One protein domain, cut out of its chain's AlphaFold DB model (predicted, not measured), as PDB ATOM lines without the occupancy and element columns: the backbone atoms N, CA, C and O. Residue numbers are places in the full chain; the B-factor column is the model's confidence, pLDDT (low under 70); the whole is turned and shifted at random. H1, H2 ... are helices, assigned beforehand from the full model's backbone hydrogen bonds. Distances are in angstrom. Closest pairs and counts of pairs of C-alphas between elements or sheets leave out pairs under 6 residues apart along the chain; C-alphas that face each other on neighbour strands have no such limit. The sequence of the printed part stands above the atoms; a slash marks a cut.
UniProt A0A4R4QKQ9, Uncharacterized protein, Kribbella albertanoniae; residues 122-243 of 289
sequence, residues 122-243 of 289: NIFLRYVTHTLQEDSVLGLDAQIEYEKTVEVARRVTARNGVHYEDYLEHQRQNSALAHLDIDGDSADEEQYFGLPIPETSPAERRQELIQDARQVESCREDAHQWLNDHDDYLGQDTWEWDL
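Overview. This is residues 122 to 243 of the 289 residues of an uncharacterized protein of Kribbella albertanoniae (UniProt A0A4R4QKQ9). The model is a long, loose rod in which H1 and H2 follow one another along the length, meeting at a corner, and H5 folds back beside H1. At one end H6 lies near H1 and H5, while H7 packs on H1; at the other end H3 and H4 pack on H2, with the long link of residues 173 to 186 between them. The printed part has 122 residues with seven named helices, H1 to H7 in chain order, and no named strand; its class is all helix. The radius of gyration of the C-alphas is 18.8 A, and the spans are 55 by 26 by 20 A.

Along the chain. H1 is residues 122 to 134, 18.5 A long, and begins at C-alpha 122, (12.201, -26.193, 4.716). H2, residues 140 to 159, is the longest helix at 29.0 A and ends at C-alpha 159, (-31.460, -39.846, -9.575). H3 is residues 164 to 172 and H4 residues 187 to 192. H5, residues 202 to 213, is 16.4 A long. H6 is residues 220 to 228, and H7 is residues 231 to 234, ending at C-alpha 234, (-2.178, -17.909, 6.530).

Arrangement. H2 is the hub, touching four helices. It and H1 only just touch, with 3 pairs of C-alphas within 8 A, and only at the corner by their link; the closest C-alphas are those of Gln 133 and Leu 140, 5.5 A apart. With residues 153 to 158 alone H2 touches H3, at a steep tilt of 64 degrees; the closest C-alphas are those of Arg 154 and Tyr 164, 5.8 A apart. With residues 148 to 156 alone it touches H4, only just about perpendicular at 70.3 degrees; the closest C-alphas, of Thr 149 and Tyr 192, are 5.1 A apart. H3 and H4 are apart. With residues 140 to 146 alone H2 touches residues 202 to 203 of H5, at a steep tilt of 40 degrees, opposite ways; the closest C-alphas, of Gln 143 and Pro 202, are 5.3 A apart. H1 and H5 touch at a shallow tilt of 19 degrees, opposite ways, with the C-alphas of Thr 129 and Ile 210 closest at 6.5 A. H1 touches H7 with residues 128 to 132 alone, closest at the C-alphas of Thr 131 and Leu 234, 6.1 A apart. H6 is close to but not clearly touching H1; their closest C-alphas, of Phe 124 and Ala 223, are 7.2 A apart. In H1 to H6 every O i to N i+4 pair is within hydrogen-bond range; H7 is too short for such a pair.

Size, cuts and confidence. The C-alphas farthest apart, of Asp 185 and Cys 219, are 56.1 A apart, while those of Asn 122 and Leu 243, first and last printed, are 8.6 A apart. The printed part has no cut. The link from H3 to H4 is long, at 14 residues. The mean pLDDT of the printed part is 91.0, and residues 176 to 178 are under 70.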
ATOM      1  N   ASN A 122      12.939 -25.025   4.234       88.94
ATOM      2  CA  ASN A 122      12.201 -26.193   4.716       88.94
ATOM      3  C   ASN A 122      11.293 -25.859   5.910       88.94
ATOM      4  O   ASN A 122      10.163 -26.339   5.954       88.94
ATOM      5  N   ILE A 123      11.758 -25.042   6.864       91.50
ATOM      6  CA  ILE A 123      10.924 -24.588   7.991       91.50
ATOM      7  C   ILE A 123       9.788 -23.701   7.486       91.50
ATOM      8  O   ILE A 123       8.642 -23.902   7.884       91.50
ATOM      9  N   PHE A 124      10.087 -22.794   6.555       93.69
ATOM     10  CA  PHE A 124       9.080 -21.989   5.871       93.69
ATOM     11  C   PHE A 124       7.992 -22.858   5.219       93.69
ATOM     12  O   PHE A 124       6.820 -22.727   5.566       93.69
ATOM     13  N   LEU A 125       8.370 -23.815   4.364       93.31
ATOM     14  CA  LEU A 125       7.415 -24.726   3.728       93.31
ATOM     15  C   LEU A 125       6.623 -25.553   4.739       93.31
ATOM     16  O   LEU A 125       5.447 -25.838   4.503       93.31
ATOM     17  N   ARG A 126       7.246 -25.951   5.854       92.75
ATOM     18  CA  ARG A 126       6.569 -26.703   6.913       92.75
ATOM     19  C   ARG A 126       5.460 -25.874   7.547       92.75
ATOM     20  O   ARG A 126       4.355 -26.392   7.681       92.75
ATOM     21  N   TYR A 127       5.738 -24.623   7.914       94.44
ATOM     22  CA  TYR A 127       4.716 -23.749   8.484       94.44
ATOM     23  C   TYR A 127       3.604 -23.455   7.484       94.44
ATOM     24  O   TYR A 127       2.450 -23.705   7.806       94.44
ATOM     25  N   VAL A 128       3.940 -23.067   6.248       95.56
ATOM     26  CA  VAL A 128       2.941 -22.840   5.188       95.56
ATOM     27  C   VAL A 128       2.045 -24.064   5.000       95.56
ATOM     28  O   VAL A 128       0.823 -23.952   5.008       95.56
ATOM     29  N   THR A 129       2.639 -25.253   4.877       95.31
ATOM     30  CA  THR A 129       1.878 -26.496   4.680       95.31
ATOM     31  C   THR A 129       0.954 -26.775   5.859       95.31
ATOM     32  O   THR A 129      -0.206 -27.118   5.647       95.31
ATOM     33  N   HIS A 130       1.459 -26.641   7.085       94.50
ATOM     34  CA  HIS A 130       0.686 -26.918   8.290       94.50
ATOM     35  C   HIS A 130      -0.485 -25.944   8.441       94.50
ATOM     36  O   HIS A 130      -1.617 -26.383   8.609       94.50
ATOM     37  N   THR A 131      -0.241 -24.645   8.278       95.44
ATOM     38  CA  THR A 131      -1.284 -23.622   8.381       95.44
ATOM     39  C   THR A 131      -2.362 -23.806   7.317       95.44
ATOM     40  O   THR A 131      -3.541 -23.813   7.644       95.44
ATOM     41  N   LEU A 132      -1.988 -24.071   6.058       96.06
ATOM     42  CA  LEU A 132      -2.976 -24.330   5.005       96.06
ATOM     43  C   LEU A 132      -3.775 -25.625   5.218       96.06
ATOM     44  O   LEU A 132      -4.867 -25.761   4.678       96.06
ATOM     45  N   GLN A 133      -3.236 -26.608   5.947       95.81
ATOM     46  CA  GLN A 133      -3.967 -27.834   6.294       95.81
ATOM     47  C   GLN A 133      -5.022 -27.604   7.382       95.81
ATOM     48  O   GLN A 133      -6.004 -28.347   7.419       95.81
ATOM     49  N   GLU A 134      -4.822 -26.599   8.233       94.25
ATOM     50  CA  GLU A 134      -5.736 -26.215   9.314       94.25
ATOM     51  C   GLU A 134      -6.710 -25.096   8.910       94.25
ATOM     52  O   GLU A 134      -7.654 -24.811   9.645       94.25
ATOM     53  N   ASP A 135      -6.506 -24.479   7.743       95.12
ATOM     54  CA  ASP A 135      -7.359 -23.402   7.250       95.12
ATOM     55  C   ASP A 135      -8.817 -23.850   7.029       95.12
ATOM     56  O   ASP A 135      -9.112 -24.960   6.588       95.12
ATOM     57  N   SER A 136      -9.757 -22.948   7.288       93.38
ATOM     58  CA  SER A 136     -11.192 -23.235   7.181       93.38
ATOM     59  C   SER A 136     -11.699 -23.410   5.744       93.38
ATOM     60  O   SER A 136     -12.738 -24.032   5.543       93.38
ATOM     61  N   VAL A 137     -10.988 -22.876   4.746       93.44
ATOM     62  CA  VAL A 137     -11.385 -22.913   3.329       93.44
ATOM     63  C   VAL A 137     -10.558 -23.933   2.554       93.44
ATOM     64  O   VAL A 137     -11.075 -24.631   1.683       93.44
ATOM     65  N   LEU A 138      -9.268 -24.018   2.865       95.25
ATOM     66  CA  LEU A 138      -8.293 -24.849   2.166       95.25
ATOM     67  C   LEU A 138      -7.851 -26.068   2.964       95.25
ATOM     68  O   LEU A 138      -7.088 -26.870   2.431       95.25
ATOM     69  N   GLY A 139      -8.290 -26.228   4.209       94.88
ATOM     70  CA  GLY A 139      -7.827 -27.284   5.098       94.88
ATOM     71  C   GLY A 139      -8.304 -28.684   4.738       94.88
ATOM     72  O   GLY A 139      -8.978 -28.938   3.733       94.88
ATOM     73  N   LEU A 140      -7.911 -29.636   5.581       96.25
ATOM     74  CA  LEU A 140      -8.296 -31.038   5.423       96.25
ATOM     75  C   LEU A 140      -9.803 -31.236   5.636       96.25
ATOM     76  O   LEU A 140     -10.430 -31.962   4.866       96.25
ATOM     77  N   ASP A 141     -10.391 -30.542   6.610       96.50
ATOM     78  CA  ASP A 141     -11.830 -30.617   6.882       96.50
ATOM     79  C   ASP A 141     -12.651 -30.002   5.741       96.50
ATOM     80  O   ASP A 141     -13.617 -30.612   5.281       96.50
ATOM     81  N   ALA A 142     -12.205 -28.869   5.188       95.81
ATOM     82  CA  ALA A 142     -12.830 -28.247   4.019       95.81
ATOM     83  C   ALA A 142     -12.828 -29.180   2.796       95.81
ATOM     84  O   ALA A 142     -13.814 -29.262   2.062       95.81
ATOM     85  N   GLN A 143     -11.747 -29.945   2.592       97.50
ATOM     86  CA  GLN A 143     -11.691 -30.958   1.535       97.50
ATOM     87  C   GLN A 143     -12.712 -32.083   1.762       97.50
ATOM     88  O   GLN A 143     -13.376 -32.506   0.816       97.50
ATOM     89  N   ILE A 144     -12.865 -32.555   3.002       96.94
ATOM     90  CA  ILE A 144     -13.857 -33.585   3.344       96.94
ATOM     91  C   ILE A 144     -15.278 -33.073   3.064       96.94
ATOM     92  O   ILE A 144     -16.115 -33.808   2.540       96.94
ATOM     93  N   GLU A 145     -15.571 -31.817   3.401       96.12
ATOM     94  CA  GLU A 145     -16.869 -31.194   3.118       96.12
ATOM     95  C   GLU A 145     -17.118 -31.005   1.619       96.12
ATOM     96  O   GLU A 145     -18.218 -31.291   1.132       96.12
ATOM     97  N   TYR A 146     -16.092 -30.595   0.871       96.94
ATOM     98  CA  TYR A 146     -16.139 -30.507  -0.586       96.94
ATOM     99  C   TYR A 146     -16.487 -31.861  -1.217       96.94
ATOM    100  O   TYR A 146     -17.408 -31.949  -2.030       96.94
ATOM    101  N   GLU A 147     -15.810 -32.936  -0.808       97.56
ATOM    102  CA  GLU A 147     -16.049 -34.285  -1.333       97.56
ATOM    103  C   GLU A 147     -17.476 -34.767  -1.065       97.56
ATOM    104  O   GLU A 147     -18.130 -35.272  -1.981       97.56
ATOM    105  N   LYS A 148     -17.997 -34.537   0.148       96.69
ATOM    106  CA  LYS A 148     -19.394 -34.846   0.492       96.69
ATOM    107  C   LYS A 148     -20.379 -34.067  -0.370       96.69
ATOM    108  O   LYS A 148     -21.347 -34.637  -0.868       96.69
ATOM    109  N   THR A 149     -20.119 -32.780  -0.581       96.38
ATOM    110  CA  THR A 149     -20.965 -31.913  -1.411       96.38
ATOM    111  C   THR A 149     -21.009 -32.410  -2.856       96.38
ATOM    112  O   THR A 149     -22.086 -32.545  -3.439       96.38
ATOM    113  N   VAL A 150     -19.850 -32.760  -3.420       96.75
ATOM    114  CA  VAL A 150     -19.736 -33.334  -4.769       96.75
ATOM    115  C   VAL A 150     -20.449 -34.684  -4.866       96.75
ATOM    116  O   VAL A 150     -21.157 -34.936  -5.843       96.75
ATOM    117  N   GLU A 151     -20.283 -35.560  -3.874       96.88
ATOM    118  CA  GLU A 151     -20.930 -36.874  -3.843       96.88
ATOM    119  C   GLU A 151     -22.458 -36.752  -3.810       96.88
ATOM    120  O   GLU A 151     -23.145 -37.357  -4.642       96.88
ATOM    121  N   VAL A 152     -22.986 -35.929  -2.902       95.75
ATOM    122  CA  VAL A 152     -24.422 -35.664  -2.769       95.75
ATOM    123  C   VAL A 152     -24.978 -35.056  -4.055       95.75
ATOM    124  O   VAL A 152     -25.977 -35.549  -4.582       95.75
ATOM    125  N   ALA A 153     -24.307 -34.050  -4.622       94.75
ATOM    126  CA  ALA A 153     -24.727 -33.439  -5.878       94.75
ATOM    127  C   ALA A 153     -24.794 -34.469  -7.016       94.75
ATOM    128  O   ALA A 153     -25.823 -34.570  -7.682       94.75
ATOM    129  N   ARG A 154     -23.757 -35.303  -7.189       95.94
ATOM    130  CA  ARG A 154     -23.741 -36.375  -8.201       95.94
ATOM    131  C   ARG A 154     -24.875 -37.375  -8.009       95.94
ATOM    132  O   ARG A 154     -25.498 -37.789  -8.989       95.94
ATOM    133  N   ARG A 155     -25.143 -37.773  -6.763       95.19
ATOM    134  CA  ARG A 155     -26.206 -38.727  -6.424       95.19
ATOM    135  C   ARG A 155     -27.582 -38.169  -6.779       95.19
ATOM    136  O   ARG A 155     -28.351 -38.839  -7.473       95.19
ATOM    137  N   VAL A 156     -27.864 -36.931  -6.375       94.00
ATOM    138  CA  VAL A 156     -29.142 -36.265  -6.650       94.00
ATOM    139  C   VAL A 156     -29.320 -36.017  -8.148       94.00
ATOM    140  O   VAL A 156     -30.382 -36.335  -8.689       94.00
ATOM    141  N   THR A 157     -28.300 -35.522  -8.859       93.88
ATOM    142  CA  THR A 157     -28.403 -35.289 -10.311       93.88
ATOM    143  C   THR A 157     -28.638 -36.594 -11.068       93.88
ATOM    144  O   THR A 157     -29.524 -36.655 -11.921       93.88
ATOM    145  N   ALA A 158     -27.932 -37.671 -10.701       93.44
ATOM    146  CA  ALA A 158     -28.108 -38.986 -11.317       93.44
ATOM    147  C   ALA A 158     -29.522 -39.548 -11.098       93.44
ATOM    148  O   ALA A 158     -30.130 -40.043 -12.049       93.44
ATOM    149  N   ARG A 159     -30.077 -39.427  -9.880       93.75
ATOM    150  CA  ARG A 159     -31.460 -39.846  -9.575       93.75
ATOM    151  C   ARG A 159     -32.490 -39.091 -10.418       93.75
ATOM    152  O   ARG A 159     -33.474 -39.679 -10.852       93.75
ATOM    153  N   ASN A 160     -32.242 -37.810 -10.669       91.94
ATOM    154  CA  ASN A 160     -33.133 -36.932 -11.422       91.94
ATOM    155  C   ASN A 160     -32.898 -36.963 -12.946       91.94
ATOM    156  O   ASN A 160     -33.563 -36.237 -13.682       91.94
ATOM    157  N   GLY A 161     -31.967 -37.788 -13.440       92.50
ATOM    158  CA  GLY A 161     -31.650 -37.874 -14.869       92.50
ATOM    159  C   GLY A 161     -30.971 -36.624 -15.440       92.50
ATOM    160  O   GLY A 161     -31.024 -36.407 -16.649       92.50
ATOM    161  N   VAL A 162     -30.346 -35.807 -14.589       92.31
ATOM    162  CA  VAL A 162     -29.588 -34.610 -14.975       92.31
ATOM    163  C   VAL A 162     -28.099 -34.936 -14.991       92.31
ATOM    164  O   VAL A 162     -27.586 -35.621 -14.104       92.31
ATOM    165  N   HIS A 163     -27.389 -34.456 -16.011       94.19
ATOM    166  CA  HIS A 163     -25.944 -34.622 -16.075       94.19
ATOM    167  C   HIS A 163     -25.265 -33.706 -15.048       94.19
ATOM    168  O   HIS A 163     -25.607 -32.532 -14.923       94.19
ATOM    169  N   TYR A 164     -24.291 -34.239 -14.308       93.62
ATOM    170  CA  TYR A 164     -23.619 -33.506 -13.230       93.62
ATOM    171  C   TYR A 164     -22.952 -32.208 -13.720       93.62
ATOM    172  O   TYR A 164     -23.041 -31.178 -13.057       93.62
ATOM    173  N   GLU A 165     -22.351 -32.228 -14.912       94.06
ATOM    174  CA  GLU A 165     -21.712 -31.032 -15.483       94.06
ATOM    175  C   GLU A 165     -22.714 -29.923 -15.823       94.06
ATOM    176  O   GLU A 165     -22.411 -28.749 -15.613       94.06
ATOM    177  N   ASP A 166     -23.923 -30.285 -16.268       92.12
ATOM    178  CA  ASP A 166     -24.979 -29.314 -16.574       92.12
ATOM    179  C   ASP A 166     -25.442 -28.634 -15.277       92.12
ATOM    180  O   ASP A 166     -25.608 -27.416 -15.224       92.12
ATOM    181  N   TYR A 167     -25.586 -29.410 -14.194       91.88
ATOM    182  CA  TYR A 167     -25.887 -28.880 -12.861       91.88
ATOM    183  C   TYR A 167     -24.830 -27.868 -12.394       91.88
ATOM    184  O   TYR A 167     -25.184 -26.776 -11.937       91.88
ATOM    185  N   LEU A 168     -23.544 -28.195 -12.551       92.44
ATOM    186  CA  LEU A 168     -22.464 -27.275 -12.203       92.44
ATOM    187  C   LEU A 168     -22.480 -26.012 -13.075       92.44
ATOM    188  O   LEU A 168     -22.245 -24.914 -12.573       92.44
ATOM    189  N   GLU A 169     -22.765 -26.133 -14.374       91.19
ATOM    190  CA  GLU A 169     -22.857 -24.978 -15.273       91.19
ATOM    191  C   GLU A 169     -23.982 -24.029 -14.855       91.19
ATOM    192  O   GLU A 169     -23.778 -22.814 -14.782       91.19
ATOM    193  N   HIS A 170     -25.131 -24.584 -14.479       89.81
ATOM    194  CA  HIS A 170     -26.240 -23.810 -13.948       89.81
ATOM    195  C   HIS A 170     -25.895 -23.097 -12.631       89.81
ATOM    196  O   HIS A 170     -26.194 -21.904 -12.513       89.81
ATOM    197  N   GLN A 171     -25.231 -23.778 -11.682       88.44
ATOM    198  CA  GLN A 171     -24.742 -23.152 -10.444       88.44
ATOM    199  C   GLN A 171     -23.790 -21.983 -10.743       88.44
ATOM    200  O   GLN A 171     -23.976 -20.889 -10.213       88.44
ATOM    201  N   ARG A 172     -22.812 -22.179 -11.637       88.62
ATOM    202  CA  ARG A 172     -21.836 -21.142 -12.026       88.62
ATOM    203  C   ARG A 172     -22.490 -19.922 -12.667       88.62
ATOM    204  O   ARG A 172     -22.111 -18.790 -12.385       88.62
ATOM    205  N   GLN A 173     -23.480 -20.145 -13.527       88.88
ATOM    206  CA  GLN A 173     -24.215 -19.072 -14.202       88.88
ATOM    207  C   GLN A 173     -25.263 -18.407 -13.299       88.88
ATOM    208  O   GLN A 173     -25.940 -17.479 -13.746       88.88
ATOM    209  N   ASN A 174     -25.415 -18.879 -12.054       80.25
ATOM    210  CA  ASN A 174     -26.484 -18.486 -11.139       80.25
ATOM    211  C   ASN A 174     -27.859 -18.510 -11.836       80.25
ATOM    212  O   ASN A 174     -28.663 -17.580 -11.731       80.25
ATOM    213  N   SER A 175     -28.083 -19.549 -12.645       78.56
ATOM    214  CA  SER A 175     -29.295 -19.707 -13.443       78.56
ATOM    215  C   SER A 175     -30.264 -20.676 -12.769       78.56
ATOM    216  O   SER A 175     -29.883 -21.491 -11.930       78.56
ATOM    217  N   ALA A 176     -31.550 -20.561 -13.106       66.31
ATOM    218  CA  ALA A 176     -32.582 -21.395 -12.504       66.31
ATOM    219  C   ALA A 176     -32.359 -22.873 -12.862       66.31
ATOM    220  O   ALA A 176     -32.539 -23.274 -14.012       66.31
ATOM    221  N   LEU A 177     -32.005 -23.674 -11.859       66.31
ATOM    222  CA  LEU A 177     -32.020 -25.128 -11.944       66.31
ATOM    223  C   LEU A 177     -33.472 -25.621 -11.983       66.31
ATOM    224  O   LEU A 177     -34.341 -25.095 -11.279       66.31
ATOM    225  N   ALA A 178     -33.743 -26.650 -12.789       65.62
ATOM    226  CA  ALA A 178     -34.980 -27.413 -12.644       65.62
ATOM    227  C   ALA A 178     -35.068 -27.950 -11.206       65.62
ATOM    228  O   ALA A 178     -34.044 -28.268 -10.605       65.62
ATOM    229  N   HIS A 179     -36.276 -28.037 -10.643       76.81
ATOM    230  CA  HIS A 179     -36.448 -28.600  -9.306       76.81
ATOM    231  C   HIS A 179     -35.962 -30.055  -9.310       76.81
ATOM    232  O   HIS A 179     -36.558 -30.901  -9.976       76.81
ATOM    233  N   LEU A 180     -34.848 -30.308  -8.621       84.69
ATOM    234  CA  LEU A 180     -34.282 -31.636  -8.432       84.69
ATOM    235  C   LEU A 180     -34.888 -32.221  -7.162       84.69
ATOM    236  O   LEU A 180     -34.844 -31.590  -6.108       84.69
ATOM    237  N   ASP A 181     -35.470 -33.409  -7.284       85.75
ATOM    238  CA  ASP A 181     -36.053 -34.126  -6.159       85.75
ATOM    239  C   ASP A 181     -34.933 -34.575  -5.218       85.75
ATOM    240  O   ASP A 181     -34.018 -35.292  -5.651       85.75
ATOM    241  N   ILE A 182     -34.996 -34.132  -3.963       87.69
ATOM    242  CA  ILE A 182     -34.113 -34.554  -2.871       87.69
ATOM    243  C   ILE A 182     -34.846 -35.565  -1.991       87.69
ATOM    244  O   ILE A 182     -36.047 -35.440  -1.767       87.69
ATOM    245  N   ASP A 183     -34.131 -36.562  -1.477       85.56
ATOM    246  CA  ASP A 183     -34.704 -37.466  -0.485       85.56
ATOM    247  C   ASP A 183     -34.752 -36.725   0.851       85.56
ATOM    248  O   ASP A 183     -33.730 -36.551   1.514       85.56
ATOM    249  N   GLY A 184     -35.942 -36.244   1.213       72.06
ATOM    250  CA  GLY A 184     -36.165 -35.464   2.430       72.06
ATOM    251  C   GLY A 184     -35.905 -36.229   3.732       72.06
ATOM    252  O   GLY A 184     -35.822 -35.595   4.778       72.06
ATOM    253  N   ASP A 185     -35.747 -37.556   3.678       81.12
ATOM    254  CA  ASP A 185     -35.342 -38.371   4.829       81.12
ATOM    255  C   ASP A 185     -33.804 -38.550   4.907       81.12
ATOM    256  O   ASP A 185     -33.282 -39.110   5.878       81.12
ATOM    257  N   SER A 186     -33.055 -38.057   3.910       89.19
ATOM    258  CA  SER A 186     -31.594 -38.143   3.833       89.19
ATOM    259  C   SER A 186     -30.934 -36.888   4.406       89.19
ATOM    260  O   SER A 186     -30.812 -35.859   3.741       89.19
ATOM    261  N   ALA A 187     -30.450 -36.988   5.646       89.25
ATOM    262  CA  ALA A 187     -29.825 -35.871   6.363       89.25
ATOM    263  C   ALA A 187     -28.614 -35.253   5.632       89.25
ATOM    264  O   ALA A 187     -28.355 -34.061   5.764       89.25
ATOM    265  N   ASP A 188     -27.866 -36.041   4.854       91.44
ATOM    266  CA  ASP A 188     -26.745 -35.547   4.051       91.44
ATOM    267  C   ASP A 188     -27.202 -34.792   2.786       91.44
ATOM    268  O   ASP A 188     -26.570 -33.805   2.419       91.44
ATOM    269  N   GLU A 189     -28.308 -35.188   2.140       91.88
ATOM    270  CA  GLU A 189     -28.883 -34.422   1.023       91.88
ATOM    271  C   GLU A 189     -29.433 -33.089   1.518       91.88
ATOM    272  O   GLU A 189     -29.165 -32.066   0.900       91.88
ATOM    273  N   GLU A 190     -30.116 -33.074   2.663       89.88
ATOM    274  CA  GLU A 190     -30.592 -31.829   3.274       89.88
ATOM    275  C   GLU A 190     -29.433 -30.889   3.645       89.88
ATOM    276  O   GLU A 190     -29.524 -29.677   3.448       89.88
ATOM    277  N   GLN A 191     -28.333 -31.442   4.162       92.00
ATOM    278  CA  GLN A 191     -27.194 -30.655   4.625       92.00
ATOM    279  C   GLN A 191     -26.296 -30.144   3.488       92.00
ATOM    280  O   GLN A 191     -25.814 -29.014   3.565       92.00
ATOM    281  N   TYR A 192     -26.018 -30.968   2.474       92.88
ATOM    282  CA  TYR A 192     -24.964 -30.690   1.491       92.88
ATOM    283  C   TYR A 192     -25.485 -30.366   0.087       92.88
ATOM    284  O   TYR A 192     -24.767 -29.754  -0.706       92.88
ATOM    285  N   PHE A 193     -26.713 -30.757  -0.266       92.25
ATOM    286  CA  PHE A 193     -27.216 -30.499  -1.612       92.25
ATOM    287  C   PHE A 193     -27.464 -29.003  -1.844       92.25
ATOM    288  O   PHE A 193     -28.022 -28.300  -1.006       92.25
ATOM    289  N   GLY A 194     -27.066 -28.506  -3.018       88.75
ATOM    290  CA  GLY A 194     -27.231 -27.099  -3.387       88.75
ATOM    291  C   GLY A 194     -26.173 -26.152  -2.814       88.75
ATOM    292  O   GLY A 194     -26.159 -24.984  -3.207       88.75
ATOM    293  N   LEU A 195     -25.263 -26.630  -1.957       91.62
ATOM    294  CA  LEU A 195     -24.099 -25.842  -1.559       91.62
ATOM    295  C   LEU A 195     -23.214 -25.521  -2.784       91.62
ATOM    296  O   LEU A 195     -23.190 -26.297  -3.751       91.62
ATOM    297  N   PRO A 196     -22.503 -24.376  -2.785       91.12
ATOM    298  CA  PRO A 196     -21.586 -24.030  -3.865       91.12
ATOM    299  C   PRO A 196     -20.445 -25.044  -3.980       91.12
ATOM    300  O   PRO A 196     -19.773 -25.338  -2.993       91.12
ATOM    301  N   ILE A 197     -20.193 -25.532  -5.196       93.62
ATOM    302  CA  ILE A 197     -19.049 -26.397  -5.499       93.62
ATOM    303  C   ILE A 197     -18.009 -25.560  -6.260       93.62
ATOM    304  O   ILE A 197     -18.269 -25.189  -7.409       93.62
ATOM    305  N   PRO A 198     -16.861 -25.211  -5.645       91.88
ATOM    306  CA  PRO A 198     -15.797 -24.488  -6.335       91.88
ATOM    307  C   PRO A 198     -15.214 -25.324  -7.482       91.88
ATOM    308  O   PRO A 198     -15.225 -26.551  -7.441       91.88
ATOM    309  N   GLU A 199     -14.708 -24.649  -8.518       90.94
ATOM    310  CA  GLU A 199     -14.118 -25.304  -9.697       90.94
ATOM    311  C   GLU A 199     -12.840 -26.076  -9.352       90.94
ATOM    312  O   GLU A 199     -12.624 -27.179  -9.850       90.94
ATOM    313  N   THR A 200     -12.030 -25.506  -8.465       94.44
ATOM    314  CA  THR A 200     -10.842 -26.142  -7.903       94.44
ATOM    315  C   THR A 200     -11.177 -26.644  -6.508       94.44
ATOM    316  O   THR A 200     -11.712 -25.894  -5.688       94.44
ATOM    317  N   SER A 201     -10.848 -27.900  -6.215       96.81
ATOM    318  CA  SER A 201     -11.033 -28.433  -4.866       96.81
ATOM    319  C   SER A 201     -10.124 -27.715  -3.853       96.81
ATOM    320  O   SER A 201      -9.031 -27.263  -4.218       96.81
ATOM    321  N   PRO A 202     -10.510 -27.651  -2.563       97.19
ATOM    322  CA  PRO A 202      -9.634 -27.156  -1.500       97.19
ATOM    323  C   PRO A 202      -8.235 -27.784  -1.535       97.19
ATOM    324  O   PRO A 202      -7.227 -27.091  -1.390       97.19
ATOM    325  N   ALA A 203      -8.150 -29.092  -1.798       97.19
ATOM    326  CA  ALA A 203      -6.884 -29.806  -1.891       97.19
ATOM    327  C   ALA A 203      -6.014 -29.385  -3.078       97.19
ATOM    328  O   ALA A 203      -4.811 -29.191  -2.894       97.19
ATOM    329  N   GLU A 204      -6.598 -29.236  -4.268       97.56
ATOM    330  CA  GLU A 204      -5.875 -28.757  -5.449       97.56
ATOM    331  C   GLU A 204      -5.378 -27.329  -5.227       97.56
ATOM    332  O   GLU A 204      -4.192 -27.058  -5.415       97.56
ATOM    333  N   ARG A 205      -6.235 -26.436  -4.714       96.88
ATOM    334  CA  ARG A 205      -5.857 -25.042  -4.466       96.88
ATOM    335  C   ARG A 205      -4.759 -24.921  -3.409       96.88
ATOM    336  O   ARG A 205      -3.796 -24.179  -3.592       96.88
ATOM    337  N   ARG A 206      -4.848 -25.694  -2.326       96.88
ATOM    338  CA  ARG A 206      -3.783 -25.800  -1.320       96.88
ATOM    339  C   ARG A 206      -2.471 -26.290  -1.936       96.88
ATOM    340  O   ARG A 206      -1.405 -25.781  -1.599       96.88
ATOM    341  N   GLN A 207      -2.528 -27.277  -2.829       97.12
ATOM    342  CA  GLN A 207      -1.338 -27.803  -3.493       97.12
ATOM    343  C   GLN A 207      -0.698 -26.774  -4.433       97.12
ATOM    344  O   GLN A 207       0.530 -26.700  -4.473       97.12
ATOM    345  N   GLU A 208      -1.490 -25.969  -5.140       96.31
ATOM    346  CA  GLU A 208      -0.994 -24.843  -5.943       96.31
ATOM    347  C   GLU A 208      -0.227 -23.837  -5.078       96.31
ATOM    348  O   GLU A 208       0.908 -23.500  -5.406       96.31
ATOM    349  N   LEU A 209      -0.790 -23.428  -3.935       95.88
ATOM    350  CA  LEU A 209      -0.122 -22.506  -3.009       95.88
ATOM    351  C   LEU A 209       1.178 -23.088  -2.446       95.88
ATOM    352  O   LEU A 209       2.190 -22.400  -2.377       95.88
ATOM    353  N   ILE A 210       1.193 -24.376  -2.091       95.38
ATOM    354  CA  ILE A 210       2.417 -25.049  -1.632       95.38
ATOM    355  C   ILE A 210       3.467 -25.113  -2.753       95.38
ATOM    356  O   ILE A 210       4.665 -25.040  -2.479       95.38
ATOM    357  N   GLN A 211       3.057 -25.287  -4.011       94.81
ATOM    358  CA  GLN A 211       3.979 -25.267  -5.149       94.81
ATOM    359  C   GLN A 211       4.549 -23.875  -5.399       94.81
ATOM    360  O   GLN A 211       5.745 -23.770  -5.670       94.81
ATOM    361  N   ASP A 212       3.729 -22.840  -5.259       94.88
ATOM    362  CA  ASP A 212       4.157 -21.448  -5.362       94.88
ATOM    363  C   ASP A 212       5.137 -21.086  -4.234       94.88
ATOM    364  O   ASP A 212       6.249 -20.631  -4.501       94.88
ATOM    365  N   ALA A 213       4.820 -21.461  -2.988       94.25
ATOM    366  CA  ALA A 213       5.714 -21.304  -1.840       94.25
ATOM    367  C   ALA A 213       7.088 -21.964  -2.068       94.25
ATOM    368  O   ALA A 213       8.117 -21.439  -1.651       94.25
ATOM    369  N   ARG A 214       7.152 -23.103  -2.774       92.56
ATOM    370  CA  ARG A 214       8.429 -23.771  -3.112       92.56
ATOM    371  C   ARG A 214       9.306 -22.976  -4.076       92.56
ATOM    372  O   ARG A 214      10.490 -23.283  -4.176       92.56
ATOM    373  N   GLN A 215       8.740 -22.029  -4.821       90.62
ATOM    374  CA  GLN A 215       9.486 -21.180  -5.753       90.62
ATOM    375  C   GLN A 215       9.999 -19.894  -5.107       90.62
ATOM    376  O   GLN A 215      10.753 -19.168  -5.751       90.62
ATOM    377  N   VAL A 216       9.609 -19.611  -3.861       87.62
ATOM    378  CA  VAL A 216      10.038 -18.408  -3.153       87.62
ATOM    379  C   VAL A 216      11.560 -18.376  -3.072       87.62
ATOM    380  O   VAL A 216      12.198 -19.351  -2.656       87.62
ATOM    381  N   GLU A 217      12.122 -17.245  -3.506       75.38
ATOM    382  CA  GLU A 217      13.551 -16.969  -3.450       75.38
ATOM    383  C   GLU A 217      14.062 -17.251  -2.029       75.38
ATOM    384  O   GLU A 217      13.403 -16.993  -1.024       75.38
ATOM    385  N   SER A 218      15.203 -17.930  -1.934       76.81
ATOM    386  CA  SER A 218      15.601 -18.706  -0.754       76.81
ATOM    387  C   SER A 218      16.067 -17.869   0.449       76.81
ATOM    388  O   SER A 218      16.883 -18.347   1.242       76.81
ATOM    389  N   CYS A 219      15.581 -16.636   0.603       84.12
ATOM    390  CA  CYS A 219      15.898 -15.743   1.708       84.12
ATOM    391  C   CYS A 219      14.665 -15.381   2.557       84.12
ATOM    392  O   CYS A 219      13.521 -15.695   2.229       84.12
ATOM    393  N   ARG A 220      14.914 -14.758   3.716       87.50
ATOM    394  CA  ARG A 220      13.874 -14.462   4.714       87.50
ATOM    395  C   ARG A 220      12.906 -13.391   4.214       87.50
ATOM    396  O   ARG A 220      11.718 -13.462   4.505       87.50
ATOM    397  N   GLU A 221      13.424 -12.397   3.512       88.62
ATOM    398  CA  GLU A 221      12.669 -11.259   3.007       88.62
ATOM    399  C   GLU A 221      11.604 -11.712   2.002       88.62
ATOM    400  O   GLU A 221      10.434 -11.367   2.163       88.62
ATOM    401  N   ASP A 222      11.980 -12.562   1.045       91.31
ATOM    402  CA  ASP A 222      11.053 -13.096   0.042       91.31
ATOM    403  C   ASP A 222      10.004 -14.016   0.674       91.31
ATOM    404  O   ASP A 222       8.831 -13.967   0.307       91.31
ATOM    405  N   ALA A 223      10.396 -14.799   1.687       92.69
ATOM    406  CA  ALA A 223       9.463 -15.609   2.464       92.69
ATOM    407  C   ALA A 223       8.398 -14.756   3.156       92.69
ATOM    408  O   ALA A 223       7.213 -15.057   3.045       92.69
ATOM    409  N   HIS A 224       8.785 -13.672   3.832       91.25
ATOM    410  CA  HIS A 224       7.808 -12.784   4.462       91.25
ATOM    411  C   HIS A 224       6.958 -12.024   3.447       91.25
ATOM    412  O   HIS A 224       5.773 -11.822   3.702       91.25
ATOM    413  N   GLN A 225       7.518 -11.631   2.300       92.19
ATOM    414  CA  GLN A 225       6.729 -11.015   1.235       92.19
ATOM    415  C   GLN A 225       5.649 -11.980   0.733       92.19
ATOM    416  O   GLN A 225       4.480 -11.611   0.697       92.19
ATOM    417  N   TRP A 226       6.017 -13.233   0.456       94.94
ATOM    418  CA  TRP A 226       5.065 -14.257   0.034       94.94
ATOM    419  C   TRP A 226       3.984 -14.527   1.091       94.94
ATOM    420  O   TRP A 226       2.813 -14.643   0.741       94.94
ATOM    421  N   LEU A 227       4.351 -14.590   2.378       94.25
ATOM    422  CA  LEU A 227       3.392 -14.765   3.480       94.25
ATOM    423  C   LEU A 227       2.388 -13.609   3.552       94.25
ATOM    424  O   LEU A 227       1.200 -13.853   3.739       94.25
ATOM    425  N   ASN A 228       2.857 -12.370   3.378       91.50
ATOM    426  CA  ASN A 228       1.998 -11.186   3.377       91.50
ATOM    427  C   ASN A 228       1.033 -11.170   2.185       91.50
ATOM    428  O   ASN A 228      -0.106 -10.748   2.339       91.50
ATOM    429  N   ASP A 229       1.472 -11.641   1.016       93.00
ATOM    430  CA  ASP A 229       0.634 -11.706  -0.187       93.00
ATOM    431  C   ASP A 229      -0.469 -12.787  -0.093       93.00
ATOM    432  O   ASP A 229      -1.363 -12.829  -0.939       93.00
ATOM    433  N   HIS A 230      -0.419 -13.648   0.932       93.56
ATOM    434  CA  HIS A 230      -1.343 -14.765   1.163       93.56
ATOM    435  C   HIS A 230      -1.957 -14.756   2.581       93.56
ATOM    436  O   HIS A 230      -2.319 -15.813   3.114       93.56
ATOM    437  N   ASP A 231      -2.082 -13.578   3.203       91.25
ATOM    438  CA  ASP A 231      -2.598 -13.419   4.571       91.25
ATOM    439  C   ASP A 231      -4.046 -13.917   4.742       91.25
ATOM    440  O   ASP A 231      -4.392 -14.418   5.814       91.25
ATOM    441  N   ASP A 232      -4.842 -13.888   3.669       89.81
ATOM    442  CA  ASP A 232      -6.208 -14.427   3.596       89.81
ATOM    443  C   ASP A 232      -6.325 -15.886   4.084       89.81
ATOM    444  O   ASP A 232      -7.356 -16.260   4.644       89.81
ATOM    445  N   TYR A 233      -5.285 -16.709   3.888       89.25
ATOM    446  CA  TYR A 233      -5.277 -18.131   4.277       89.25
ATOM    447  C   TYR A 233      -4.303 -18.455   5.410       89.25
ATOM    448  O   TYR A 233      -4.439 -19.478   6.079       89.25
ATOM    449  N   LEU A 234      -3.268 -17.632   5.590       89.06
ATOM    450  CA  LEU A 234      -2.178 -17.909   6.530       89.06
ATOM    451  C   LEU A 234      -2.295 -17.114   7.834       89.06
ATOM    452  O   LEU A 234      -1.630 -17.443   8.817       89.06
ATOM    453  N   GLY A 235      -3.156 -16.097   7.857       83.81
ATOM    454  CA  GLY A 235      -3.335 -15.194   8.983       83.81
ATOM    455  C   GLY A 235      -2.305 -14.062   9.024       83.81
ATOM    456  O   GLY A 235      -1.294 -14.060   8.323       83.81
ATOM    457  N   GLN A 236      -2.568 -13.077   9.884       77.94
ATOM    458  CA  GLN A 236      -1.757 -11.855   9.978       77.94
ATOM    459  C   GLN A 236      -0.540 -11.979  10.908       77.94
ATOM    460  O   GLN A 236       0.327 -11.110  10.892       77.94
ATOM    461  N   ASP A 237      -0.434 -13.065  11.679       86.06
ATOM    462  CA  ASP A 237       0.640 -13.276  12.663       86.06
ATOM    463  C   ASP A 237       1.834 -14.071  12.093       86.06
ATOM    464  O   ASP A 237       2.711 -14.530  12.823       86.06
ATOM    465  N   THR A 238       1.914 -14.221  10.767       87.56
ATOM    466  CA  THR A 238       2.997 -14.956  10.080       87.56
ATOM    467  C   THR A 238       4.380 -14.317  10.258       87.56
ATOM    468  O   THR A 238       5.404 -14.983  10.103       87.56
ATOM    469  N   TRP A 239       4.445 -13.037  10.639       83.75
ATOM    470  CA  TRP A 239       5.690 -12.347  10.994       83.75
ATOM    471  C   TRP A 239       6.312 -12.862  12.304       83.75
ATOM    472  O   TRP A 239       7.515 -12.687  12.504       83.75
ATOM    473  N   GLU A 240       5.531 -13.512  13.176       87.62
ATOM    474  CA  GLU A 240       6.025 -14.139  14.412       87.62
ATOM    475  C   GLU A 240       6.681 -15.506  14.162       87.62
ATOM    476  O   GLU A 240       7.286 -16.086  15.068       87.62
ATOM    477  N   TRP A 241       6.577 -16.048  12.944       91.56
ATOM    478  CA  TRP A 241       7.121 -17.363  12.625       91.56
ATOM    479  C   TRP A 241       8.651 -17.350  12.633       91.56
ATOM    480  O   TRP A 241       9.303 -16.619  11.883       91.56
ATOM    481  N   ASP A 242       9.247 -18.234  13.436       90.81
ATOM    482  CA  ASP A 242      10.689 -18.465  13.412       90.81
ATOM    483  C   ASP A 242      11.070 -19.316  12.194       90.81
ATOM    484  O   ASP A 242      11.124 -20.544  12.248       90.81
ATOM    485  N   LEU A 243      11.355 -18.647  11.075       91.31
ATOM    486  CA  LEU A 243      11.754 -19.283   9.815       91.31
ATOM    487  C   LEU A 243      13.224 -19.731   9.788       91.31
ATOM    488  O   LEU A 243      13.794 -19.887   8.707       91.31
TER     489      LEU A 243